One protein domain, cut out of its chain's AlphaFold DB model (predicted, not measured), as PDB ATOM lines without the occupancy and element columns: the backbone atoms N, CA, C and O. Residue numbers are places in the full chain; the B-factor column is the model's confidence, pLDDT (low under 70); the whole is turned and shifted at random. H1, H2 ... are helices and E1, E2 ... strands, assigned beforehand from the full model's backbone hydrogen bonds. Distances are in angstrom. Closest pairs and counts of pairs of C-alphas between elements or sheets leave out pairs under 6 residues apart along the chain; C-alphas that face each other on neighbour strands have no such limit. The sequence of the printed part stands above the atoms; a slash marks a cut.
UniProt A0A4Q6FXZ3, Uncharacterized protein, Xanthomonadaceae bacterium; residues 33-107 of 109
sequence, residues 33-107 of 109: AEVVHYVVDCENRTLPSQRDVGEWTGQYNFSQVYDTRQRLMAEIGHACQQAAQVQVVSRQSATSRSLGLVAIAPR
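What this domain is: This is residues 33 to 107 of the 109 residues of an uncharacterized protein of Xanthomonadaceae bacterium (UniProt A0A4Q6FXZ3). A strongly twisted sheet of three antiparallel strands, order E1, E2, E3, has a long helix, H2, and a short one, H1, over one face: two layers. The 75 printed residues hold two named helices and three named strands, in chain order E1, H1, H2, E2, E3, class mixed. The whole is compact, radius of gyration of the C-alphas 12.1 A, spanning 35 by 25 by 15 A.

How they stand to each other: Inner strand E2, residues 83 to 93, is antiparallel to E1, residues 33 to 41 (N 37 to O 88, 2.9 A), and forms a hairpin with E3, residues 96 to 106 (N 89 to O 100, 2.9 A). H2, residues 62 to 79, is on the sheet, height 9.1 A; its closest C-alphas to E3 are Ala 79 and Ala 103, 6.4 A. Its residues 65 to 69 touch H1, residues 50 to 57, about perpendicular at 85 degrees; the closest C-alphas are Gly 54 and Val 65, 5.5 A. In both helices every O i to N i+4 pair is within hydrogen-bond range.

Where its parts are: E1, 23.3 A, begins at C-alpha 33 (84.848, 12.113, 15.487); H2 measures 25.4 A, E2 26.8 A; E3, 30.3 A, ends at C-alpha 106 (87.053, 26.026, 35.857).

The domain as a whole: The printed part has no cut. Residues 33 to 34, 92 to 96 and 104 to 107 have pLDDT under 70.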
ATOM      1  N   ALA A  33      84.900  10.659  15.346       61.00
ATOM      2  CA  ALA A  33      84.848  12.113  15.487       61.00
ATOM      3  C   ALA A  33      83.890  12.665  16.557       61.00
ATOM      4  O   ALA A  33      82.667  12.651  16.393       61.00
ATOM      5  N   GLU A  34      84.461  13.242  17.616       69.00
ATOM      6  CA  GLU A  34      83.716  14.164  18.469       69.00
ATOM      7  C   GLU A  34      83.438  15.441  17.668       69.00
ATOM      8  O   GLU A  34      84.355  16.136  17.234       69.00
ATOM      9  N   VAL A  35      82.157  15.714  17.415       79.31
ATOM     10  CA  VAL A  35      81.710  16.941  16.741       79.31
ATOM     11  C   VAL A  35      81.136  17.868  17.795       79.31
ATOM     12  O   VAL A  35      80.189  17.490  18.487       79.31
ATOM     13  N   VAL A  36      81.704  19.067  17.901       80.25
ATOM     14  CA  VAL A  36      81.175  20.142  18.745       80.25
ATOM     15  C   VAL A  36      79.979  20.763  18.034       80.25
ATOM     16  O   VAL A  36      80.105  21.214  16.898       80.25
ATOM     17  N   HIS A  37      78.827  20.786  18.698       83.94
ATOM     18  CA  HIS A  37      77.597  21.348  18.130       83.94
ATOM     19  C   HIS A  37      77.223  22.694  18.730       83.94
ATOM     20  O   HIS A  37      76.614  23.524  18.061       83.94
ATOM     21  N   TYR A  38      77.552  22.900  20.005       86.12
ATOM     22  CA  TYR A  38      77.085  24.057  20.753       86.12
ATOM     23  C   TYR A  38      77.989  24.345  21.941       86.12
ATOM     24  O   TYR A  38      78.489  23.422  22.584       86.12
ATOM     25  N   VAL A  39      78.170  25.625  22.248       87.88
ATOM     26  CA  VAL A  39      78.882  26.084  23.441       87.88
ATOM     27  C   VAL A  39      77.889  26.839  24.306       87.88
ATOM     28  O   VAL A  39      77.255  27.788  23.852       87.88
ATOM     29  N   VAL A  40      77.749  26.394  25.548       88.81
ATOM     30  CA  VAL A  40      76.922  27.030  26.566       88.81
ATOM     31  C   VAL A  40      77.815  27.931  27.402       88.81
ATOM     32  O   VAL A  40      78.756  27.456  28.041       88.81
ATOM     33  N   ASP A  41      77.480  29.215  27.432       90.31
ATOM     34  CA  ASP A  41      77.943  30.127  28.470       90.31
ATOM     35  C   ASP A  41      77.100  29.897  29.733       90.31
ATOM     36  O   ASP A  41      75.870  30.021  29.719       90.31
ATOM     37  N   CYS A  42      77.747  29.500  30.831       88.94
ATOM     38  CA  CYS A  42      77.047  29.175  32.067       88.94
ATOM     39  C   CYS A  42      76.514  30.411  32.812       88.94
ATOM     40  O   CYS A  42      75.664  30.239  33.699       88.94
ATOM     41  N   GLU A  43      76.986  31.617  32.476       86.75
ATOM     42  CA  GLU A  43      76.488  32.896  32.998       86.75
ATOM     43  C   GLU A  43      75.265  33.380  32.216       86.75
ATOM     44  O   GLU A  43      74.274  33.799  32.815       86.75
ATOM     45  N   ASN A  44      75.281  33.232  30.889       82.44
ATOM     46  CA  ASN A  44      74.162  33.566  30.013       82.44
ATOM     47  C   ASN A  44      73.632  32.318  29.291       82.44
ATOM     48  O   ASN A  44      73.941  32.054  28.126       82.44
ATOM     49  N   ARG A  45      72.821  31.536  30.020       72.69
ATOM     50  CA  ARG A  45      72.348  30.207  29.599       72.69
ATOM     51  C   ARG A  45      71.330  30.284  28.468       72.69
ATOM     52  O   ARG A  45      70.128  30.105  28.671       72.69
ATOM     53  N   THR A  46      71.828  30.460  27.257       82.12
ATOM     54  CA  THR A  46      71.061  30.124  26.063       82.12
ATOM     55  C   THR A  46      71.130  28.612  25.882       82.12
ATOM     56  O   THR A  46      72.203  28.014  25.915       82.12
ATOM     57  N   LEU A  47      69.965  27.975  25.788       81.56
ATOM     58  CA  LEU A  47      69.852  26.526  25.673       81.56
ATOM     59  C   LEU A  47      69.488  26.137  24.242       81.56
ATOM     60  O   LEU A  47      68.739  26.871  23.591       81.56
ATOM     61  N   PRO A  48      69.934  24.961  23.772       86.94
ATOM     62  CA  PRO A  48      69.614  24.509  22.431       86.94
ATOM     63  C   PRO A  48      68.112  24.290  22.243       86.94
ATOM     64  O   PRO A  48      67.381  23.868  23.159       86.94
ATOM     65  N   SER A  49      67.639  24.582  21.034       91.44
ATOM     66  CA  SER A  49      66.251  24.348  20.660       91.44
ATOM     67  C   SER A  49      65.987  22.850  20.470       91.44
ATOM     68  O   SER A  49      66.902  22.040  20.327       91.44
ATOM     69  N   GLN A  50      64.712  22.453  20.452       91.50
ATOM     70  CA  GLN A  50      64.350  21.065  20.129       91.50
ATOM     71  C   GLN A  50      64.789  20.678  18.711       91.50
ATOM     72  O   GLN A  50      65.185  19.540  18.490       91.50
ATOM     73  N   ARG A  51      64.772  21.626  17.763       91.88
ATOM     74  CA  ARG A  51      65.241  21.377  16.396       91.88
ATOM     75  C   ARG A  51      66.723  21.010  16.391       91.88
ATOM     76  O   ARG A  51      67.069  19.977  15.830       91.88
ATOM     77  N   ASP A  52      67.548  21.792  17.083       91.88
ATOM     78  CA  ASP A  52      68.995  21.558  17.147       91.88
ATOM     79  C   ASP A  52      69.297  20.181  17.753       91.88
ATOM     80  O   ASP A  52      70.044  19.386  17.187       91.88
ATOM     81  N   VAL A  53      68.631  19.839  18.863       91.81
ATOM     82  CA  VAL A  53      68.792  18.527  19.513       91.81
ATOM     83  C   VAL A  53      68.377  17.383  18.582       91.81
ATOM     84  O   VAL A  53      69.066  16.359  18.533       91.81
ATOM     85  N   GLY A  54      67.286  17.542  17.830       91.50
ATOM     86  CA  GLY A  54      66.853  16.564  16.832       91.50
ATOM     87  C   GLY A  54      67.890  16.358  15.729       91.50
ATOM     88  O   GLY A  54      68.245  15.220  15.428       91.50
ATOM     89  N   GLU A  55      68.456  17.440  15.191       91.31
ATOM     90  CA  GLU A  55      69.494  17.380  14.154       91.31
ATOM     91  C   GLU A  55      70.788  16.721  14.656       91.31
ATOM     92  O   GLU A  55      71.368  15.873  13.971       91.31
ATOM     93  N   TRP A  56      71.230  17.034  15.878       90.06
ATOM     94  CA  TRP A  56      72.462  16.465  16.435       90.06
ATOM     95  C   TRP A  56      72.343  14.987  16.785       90.06
ATOM     96  O   TRP A  56      73.342  14.267  16.743       90.06
ATOM     97  N   THR A  57      71.142  14.531  17.145       87.88
ATOM     98  CA  THR A  57      70.878  13.137  17.530       87.88
ATOM     99  C   THR A  57      70.310  12.290  16.395       87.88
ATOM    100  O   THR A  57      70.294  11.067  16.511       87.88
ATOM    101  N   GLY A  58      69.877  12.906  15.290       89.69
ATOM    102  CA  GLY A  58      69.152  12.224  14.216       89.69
ATOM    103  C   GLY A  58      67.759  11.747  14.640       89.69
ATOM    104  O   GLY A  58      67.225  10.809  14.050       89.69
ATOM    105  N   GLN A  59      67.186  12.342  15.689       89.81
ATOM    106  CA  GLN A  59      65.855  12.003  16.177       89.81
ATOM    107  C   GLN A  59      64.807  12.875  15.485       89.81
ATOM    108  O   GLN A  59      64.877  14.101  15.518       89.81
ATOM    109  N   TYR A  60      63.800  12.229  14.902       88.69
ATOM    110  CA  TYR A  60      62.688  12.904  14.219       88.69
ATOM    111  C   TYR A  60      61.363  12.789  14.984       88.69
ATOM    112  O   TYR A  60      60.375  13.427  14.628       88.69
ATOM    113  N   ASN A  61      61.327  11.984  16.049       92.88
ATOM    114  CA  ASN A  61      60.173  11.888  16.932       92.88
ATOM    115  C   ASN A  61      60.225  13.007  17.981       92.88
ATOM    116  O   ASN A  61      61.163  13.074  18.773       92.88
ATOM    117  N   PHE A  62      59.193  13.851  18.010       91.94
ATOM    118  CA  PHE A  62      59.144  15.020  18.889       91.94
ATOM    119  C   PHE A  62      59.272  14.672  20.379       91.94
ATOM    120  O   PHE A  62      60.015  15.337  21.096       91.94
ATOM    121  N   SER A  63      58.607  13.611  20.845       93.56
ATOM    122  CA  SER A  63      58.684  13.178  22.246       93.56
ATOM    123  C   SER A  63      60.095  12.716  22.618       93.56
ATOM    124  O   SER A  63      60.619  13.123  23.648       93.56
ATOM    125  N   GLN A  64      60.758  11.947  21.747       92.19
ATOM    126  CA  GLN A  64      62.139  11.508  21.993       92.19
ATOM    127  C   GLN A  64      63.118  12.690  22.032       92.19
ATOM    128  O   GLN A  64      63.983  12.757  22.911       92.19
ATOM    129  N   VAL A  65      62.950  13.648  21.114       94.19
ATOM    130  CA  VAL A  65      63.748  14.880  21.071       94.19
ATOM    131  C   VAL A  65      63.549  15.690  22.347       94.19
ATOM    132  O   VAL A  65      64.525  16.164  22.930       94.19
ATOM    133  N   TYR A  66      62.305  15.817  22.813       92.81
ATOM    134  CA  TYR A  66      61.984  16.492  24.064       92.81
ATOM    135  C   TYR A  66      62.674  15.821  25.257       92.81
ATOM    136  O   TYR A  66      63.389  16.492  26.001       92.81
ATOM    137  N   ASP A  67      62.552  14.501  25.400       94.50
ATOM    138  CA  ASP A  67      63.162  13.745  26.503       94.50
ATOM    139  C   ASP A  67      64.693  13.821  26.482       94.50
ATOM    140  O   ASP A  67      65.358  13.924  27.517       94.50
ATOM    141  N   THR A  68      65.284  13.782  25.288       92.94
ATOM    142  CA  THR A  68      66.729  13.957  25.100       92.94
ATOM    143  C   THR A  68      67.156  15.371  25.484       92.94
ATOM    144  O   THR A  68      68.136  15.542  26.208       92.94
ATOM    145  N   ARG A  69      66.393  16.390  25.081       93.31
ATOM    146  CA  ARG A  69      66.662  17.784  25.443       93.31
ATOM    147  C   ARG A  69      66.564  18.015  26.950       93.31
ATOM    148  O   ARG A  69      67.420  18.704  27.494       93.31
ATOM    149  N   GLN A  70      65.565  17.449  27.629       94.25
ATOM    150  CA  GLN A  70      65.424  17.587  29.085       94.25
ATOM    151  C   GLN A  70      66.637  17.010  29.823       94.25
ATOM    152  O   GLN A  70      67.187  17.663  30.710       94.25
ATOM    153  N   ARG A  71      67.106  15.827  29.408       92.25
ATOM    154  CA  ARG A  71      68.329  15.222  29.957       92.25
ATOM    155  C   ARG A  71      69.558  16.090  29.705       92.25
ATOM    156  O   ARG A  71      70.275  16.402  30.649       92.25
ATOM    157  N   LEU A  72      69.733  16.567  28.471       90.94
ATOM    158  CA  LEU A  72      70.836  17.459  28.113       90.94
ATOM    159  C   LEU A  72      70.840  18.736  28.968       90.94
ATOM    160  O   LEU A  72      71.887  19.160  29.446       90.94
ATOM    161  N   MET A  73      69.674  19.345  29.195       91.38
ATOM    162  CA  MET A  73      69.548  20.536  30.038       91.38
ATOM    163  C   MET A  73      69.952  20.273  31.491       91.38
ATOM    164  O   MET A  73      70.621  21.114  32.092       91.38
ATOM    165  N   ALA A  74      69.563  19.127  32.052       91.94
ATOM    166  CA  ALA A  74      69.956  18.740  33.401       91.94
ATOM    167  C   ALA A  74      71.479  18.546  33.501       91.94
ATOM    168  O   ALA A  74      72.113  19.102  34.398       91.94
ATOM    169  N   GLU A  75      72.079  17.837  32.543       90.69
ATOM    170  CA  GLU A  75      73.529  17.620  32.487       90.69
ATOM    171  C   GLU A  75      74.302  18.939  32.327       90.69
ATOM    172  O   GLU A  75      75.284  19.161  33.038       90.69
ATOM    173  N   ILE A  76      73.832  19.853  31.466       90.12
ATOM    174  CA  ILE A  76      74.404  21.202  31.323       90.12
ATOM    175  C   ILE A  76      74.306  21.943  32.652       90.12
ATOM    176  O   ILE A  76      75.279  22.556  33.077       90.12
ATOM    177  N   GLY A  77      73.157  21.870  33.329       90.19
ATOM    178  CA  GLY A  77      72.954  22.484  34.637       90.19
ATOM    179  C   GLY A  77      73.977  22.011  35.669       90.19
ATOM    180  O   GLY A  77      74.551  22.842  36.368       90.19
ATOM    181  N   HIS A  78      74.249  20.705  35.717       89.50
ATOM    182  CA  HIS A  78      75.266  20.123  36.594       89.50
ATOM    183  C   HIS A  78      76.692  20.526  36.197       89.50
ATOM    184  O   HIS A  78      77.456  20.970  37.051       89.50
ATOM    185  N   ALA A  79      77.054  20.445  34.915       89.19
ATOM    186  CA  ALA A  79      78.383  20.836  34.434       89.19
ATOM    187  C   ALA A  79      78.658  22.333  34.675       89.19
ATOM    188  O   ALA A  79      79.721  22.725  35.163       89.19
ATOM    189  N   CYS A  80      77.643  23.168  34.457       89.56
ATOM    190  CA  CYS A  80      77.650  24.585  34.778       89.56
ATOM    191  C   CYS A  80      77.622  24.883  36.280       89.56
ATOM    192  O   CYS A  80      77.474  26.046  36.629       89.56
ATOM    193  N   GLN A  81      77.739  23.926  37.204       89.25
ATOM    194  CA  GLN A  81      78.066  24.233  38.606       89.25
ATOM    195  C   GLN A  81      79.575  24.416  38.799       89.25
ATOM    196  O   GLN A  81      79.990  25.185  39.661       89.25
ATOM    197  N   GLN A  82      80.386  23.764  37.966       86.75
ATOM    198  CA  GLN A  82      81.838  23.657  38.139       86.75
ATOM    199  C   GLN A  82      82.628  24.402  37.054       86.75
ATOM    200  O   GLN A  82      83.797  24.728  37.257       86.75
ATOM    201  N   ALA A  83      81.990  24.702  35.920       86.81
ATOM    202  CA  ALA A  83      82.615  25.339  34.768       86.81
ATOM    203  C   ALA A  83      81.983  26.692  34.419       86.81
ATOM    204  O   ALA A  83      80.807  26.940  34.707       86.81
ATOM    205  N   ALA A  84      82.777  27.556  33.784       87.12
ATOM    206  CA  ALA A  84      82.289  28.804  33.197       87.12
ATOM    207  C   ALA A  84      81.621  28.562  31.833       87.12
ATOM    208  O   ALA A  84      80.680  29.264  31.468       87.12
ATOM    209  N   GLN A  85      82.076  27.543  31.099       89.31
ATOM    210  CA  GLN A  85      81.543  27.177  29.791       89.31
ATOM    211  C   GLN A  85      81.431  25.657  29.642       89.31
ATOM    212  O   GLN A  85      82.197  24.890  30.227       89.31
ATOM    213  N   VAL A  86      80.477  25.202  28.832       89.19
ATOM    214  CA  VAL A  86      80.265  23.774  28.549       89.19
ATOM    215  C   VAL A  86      80.062  23.572  27.053       89.19
ATOM    216  O   VAL A  86      79.205  24.197  26.439       89.19
ATOM    217  N   GLN A  87      80.830  22.667  26.459       90.06
ATOM    218  CA  GLN A  87      80.662  22.216  25.083       90.06
ATOM    219  C   GLN A  87      79.713  21.022  25.023       90.06
ATOM    220  O   GLN A  87      79.921  20.023  25.710       90.06
ATOM    221  N   VAL A  88      78.712  21.100  24.152       88.00
ATOM    222  CA  VAL A  88      77.894  19.957  23.748       88.00
ATOM    223  C   VAL A  88      78.568  19.293  22.556       88.00
ATOM    224  O   VAL A  88      78.709  19.894  21.487       88.00
ATOM    225  N   VAL A  89      78.965  18.040  22.735       87.94
ATOM    226  CA  VAL A  89      79.618  17.233  21.705       87.94
ATOM    227  C   VAL A  89      78.751  16.032  21.360       87.94
ATOM    228  O   VAL A  89      78.094  15.459  22.226       87.94
ATOM    229  N   SER A  90      78.737  15.611  20.098       82.88
ATOM    230  CA  SER A  90      78.206  14.291  19.748       82.88
ATOM    231  C   SER A  90      79.350  13.320  19.563       82.88
ATOM    232  O   SER A  90      80.267  13.603  18.787       82.88
ATOM    233  N   ARG A  91      79.243  12.152  20.188       76.31
ATOM    234  CA  ARG A  91      80.141  11.033  19.931       76.31
ATOM    235  C   ARG A  91      79.438  10.073  18.976       76.31
ATOM    236  O   ARG A  91      78.330   9.611  19.255       76.31
ATOM    237  N   GLN A  92      80.051   9.811  17.825       68.38
ATOM    238  CA  GLN A  92      79.525   8.841  16.873       68.38
ATOM    239  C   GLN A  92      80.209   7.495  17.093       68.38
ATOM    240  O   GLN A  92      81.414   7.337  16.915       68.38
ATOM    241  N   SER A  93      79.417   6.498  17.468       63.88
ATOM    242  CA  SER A  93      79.821   5.096  17.424       63.88
ATOM    243  C   SER A  93      79.201   4.431  16.202       63.88
ATOM    244  O   SER A  93      78.178   4.889  15.694       63.88
ATOM    245  N   ALA A  94      79.787   3.322  15.743       61.00
ATOM    246  CA  ALA A  94      79.313   2.583  14.567       61.00
ATOM    247  C   ALA A  94      77.812   2.214  14.615       61.00
ATOM    248  O   ALA A  94      77.201   2.032  13.567       61.00
ATOM    249  N   THR A  95      77.220   2.160  15.813       62.31
ATOM    250  CA  THR A  95      75.831   1.734  16.044       62.31
ATOM    251  C   THR A  95      74.972   2.786  16.761       62.31
ATOM    252  O   THR A  95      73.787   2.556  16.978       62.31
ATOM    253  N   SER A  96      75.530   3.930  17.183       65.56
ATOM    254  CA  SER A  96      74.783   4.915  17.979       65.56
ATOM    255  C   SER A  96      75.382   6.317  17.904       65.56
ATOM    256  O   SER A  96      76.604   6.483  17.885       65.56
ATOM    257  N   ARG A  97      74.508   7.329  17.903       70.88
ATOM    258  CA  ARG A  97      74.870   8.738  18.053       70.88
ATOM    259  C   ARG A  97      74.349   9.227  19.398       70.88
ATOM    260  O   ARG A  97      73.140   9.274  19.612       70.88
ATOM    261  N   SER A  98      75.263   9.581  20.292       75.31
ATOM    262  CA  SER A  98      74.934  10.093  21.623       75.31
ATOM    263  C   SER A  98      75.485  11.500  21.806       75.31
ATOM    264  O   SER A  98      76.552  11.832  21.279       75.31
ATOM    265  N   LEU A  99      74.765  12.321  22.568       78.94
ATOM    266  CA  LEU A  99      75.281  13.595  23.058       78.94
ATOM    267  C   LEU A  99      76.093  13.363  24.332       78.94
ATOM    268  O   LEU A  99      75.814  12.445  25.100       78.94
ATOM    269  N   GLY A 100      77.106  14.193  24.522       79.62
ATOM    270  CA  GLY A 100      77.890  14.300  25.740       79.62
ATOM    271  C   GLY A 100      78.288  15.751  25.973       79.62
ATOM    272  O   GLY A 100      78.120  16.608  25.101       79.62
ATOM    273  N   LEU A 101      78.821  16.020  27.161       76.81
ATOM    274  CA  LEU A 101      79.282  17.344  27.554       76.81
ATOM    275  C   LEU A 101      80.772  17.328  27.862       76.81
ATOM    276  O   LEU A 101      81.287  16.387  28.464       76.81
ATOM    277  N   VAL A 102      81.442  18.409  27.488       78.88
ATOM    278  CA  VAL A 102      82.830  18.686  27.844       78.88
ATOM    279  C   VAL A 102      82.863  20.028  28.562       78.88
ATOM    280  O   VAL A 102      82.512  21.057  27.988       78.88
ATOM    281  N   ALA A 103      83.260  20.028  29.831       76.62
ATOM    282  CA  ALA A 103      83.460  21.259  30.586       76.62
ATOM    283  C   ALA A 103      84.671  22.025  30.034       76.62
ATOM    284  O   ALA A 103      85.739  21.444  29.833       76.62
ATOM    285  N   ILE A 104      84.512  23.328  29.812       69.44
ATOM    286  CA  ILE A 104      85.586  24.223  29.391       69.44
ATOM    287  C   ILE A 104      85.809  25.234  30.506       69.44
ATOM    288  O   ILE A 104      84.913  26.009  30.840       69.44
ATOM    289  N   ALA A 105      87.037  25.244  31.012       60.22
ATOM    290  CA  ALA A 105      87.533  26.147  32.041       60.22
ATOM    291  C   ALA A 105      86.838  26.021  33.421       60.22
ATOM    292  O   ALA A 105      85.607  26.023  33.525       60.22
ATOM    293  N   PRO A 106      87.616  25.943  34.516       62.75
ATOM    294  CA  PRO A 106      87.053  26.026  35.857       62.75
ATOM    295  C   PRO A 106      86.424  27.408  36.063       62.75
ATOM    296  O   PRO A 106      86.942  28.406  35.555       62.75
ATOM    297  N   ARG A 107      85.328  27.492  36.826       59.09
ATOM    298  CA  ARG A 107      84.900  28.801  37.338       59.09
ATOM    299  C   ARG A 107      86.036  29.385  38.174       59.09
ATOM    300  O   ARG A 107      86.520  28.721  39.089       59.09
TER     301      ARG A 107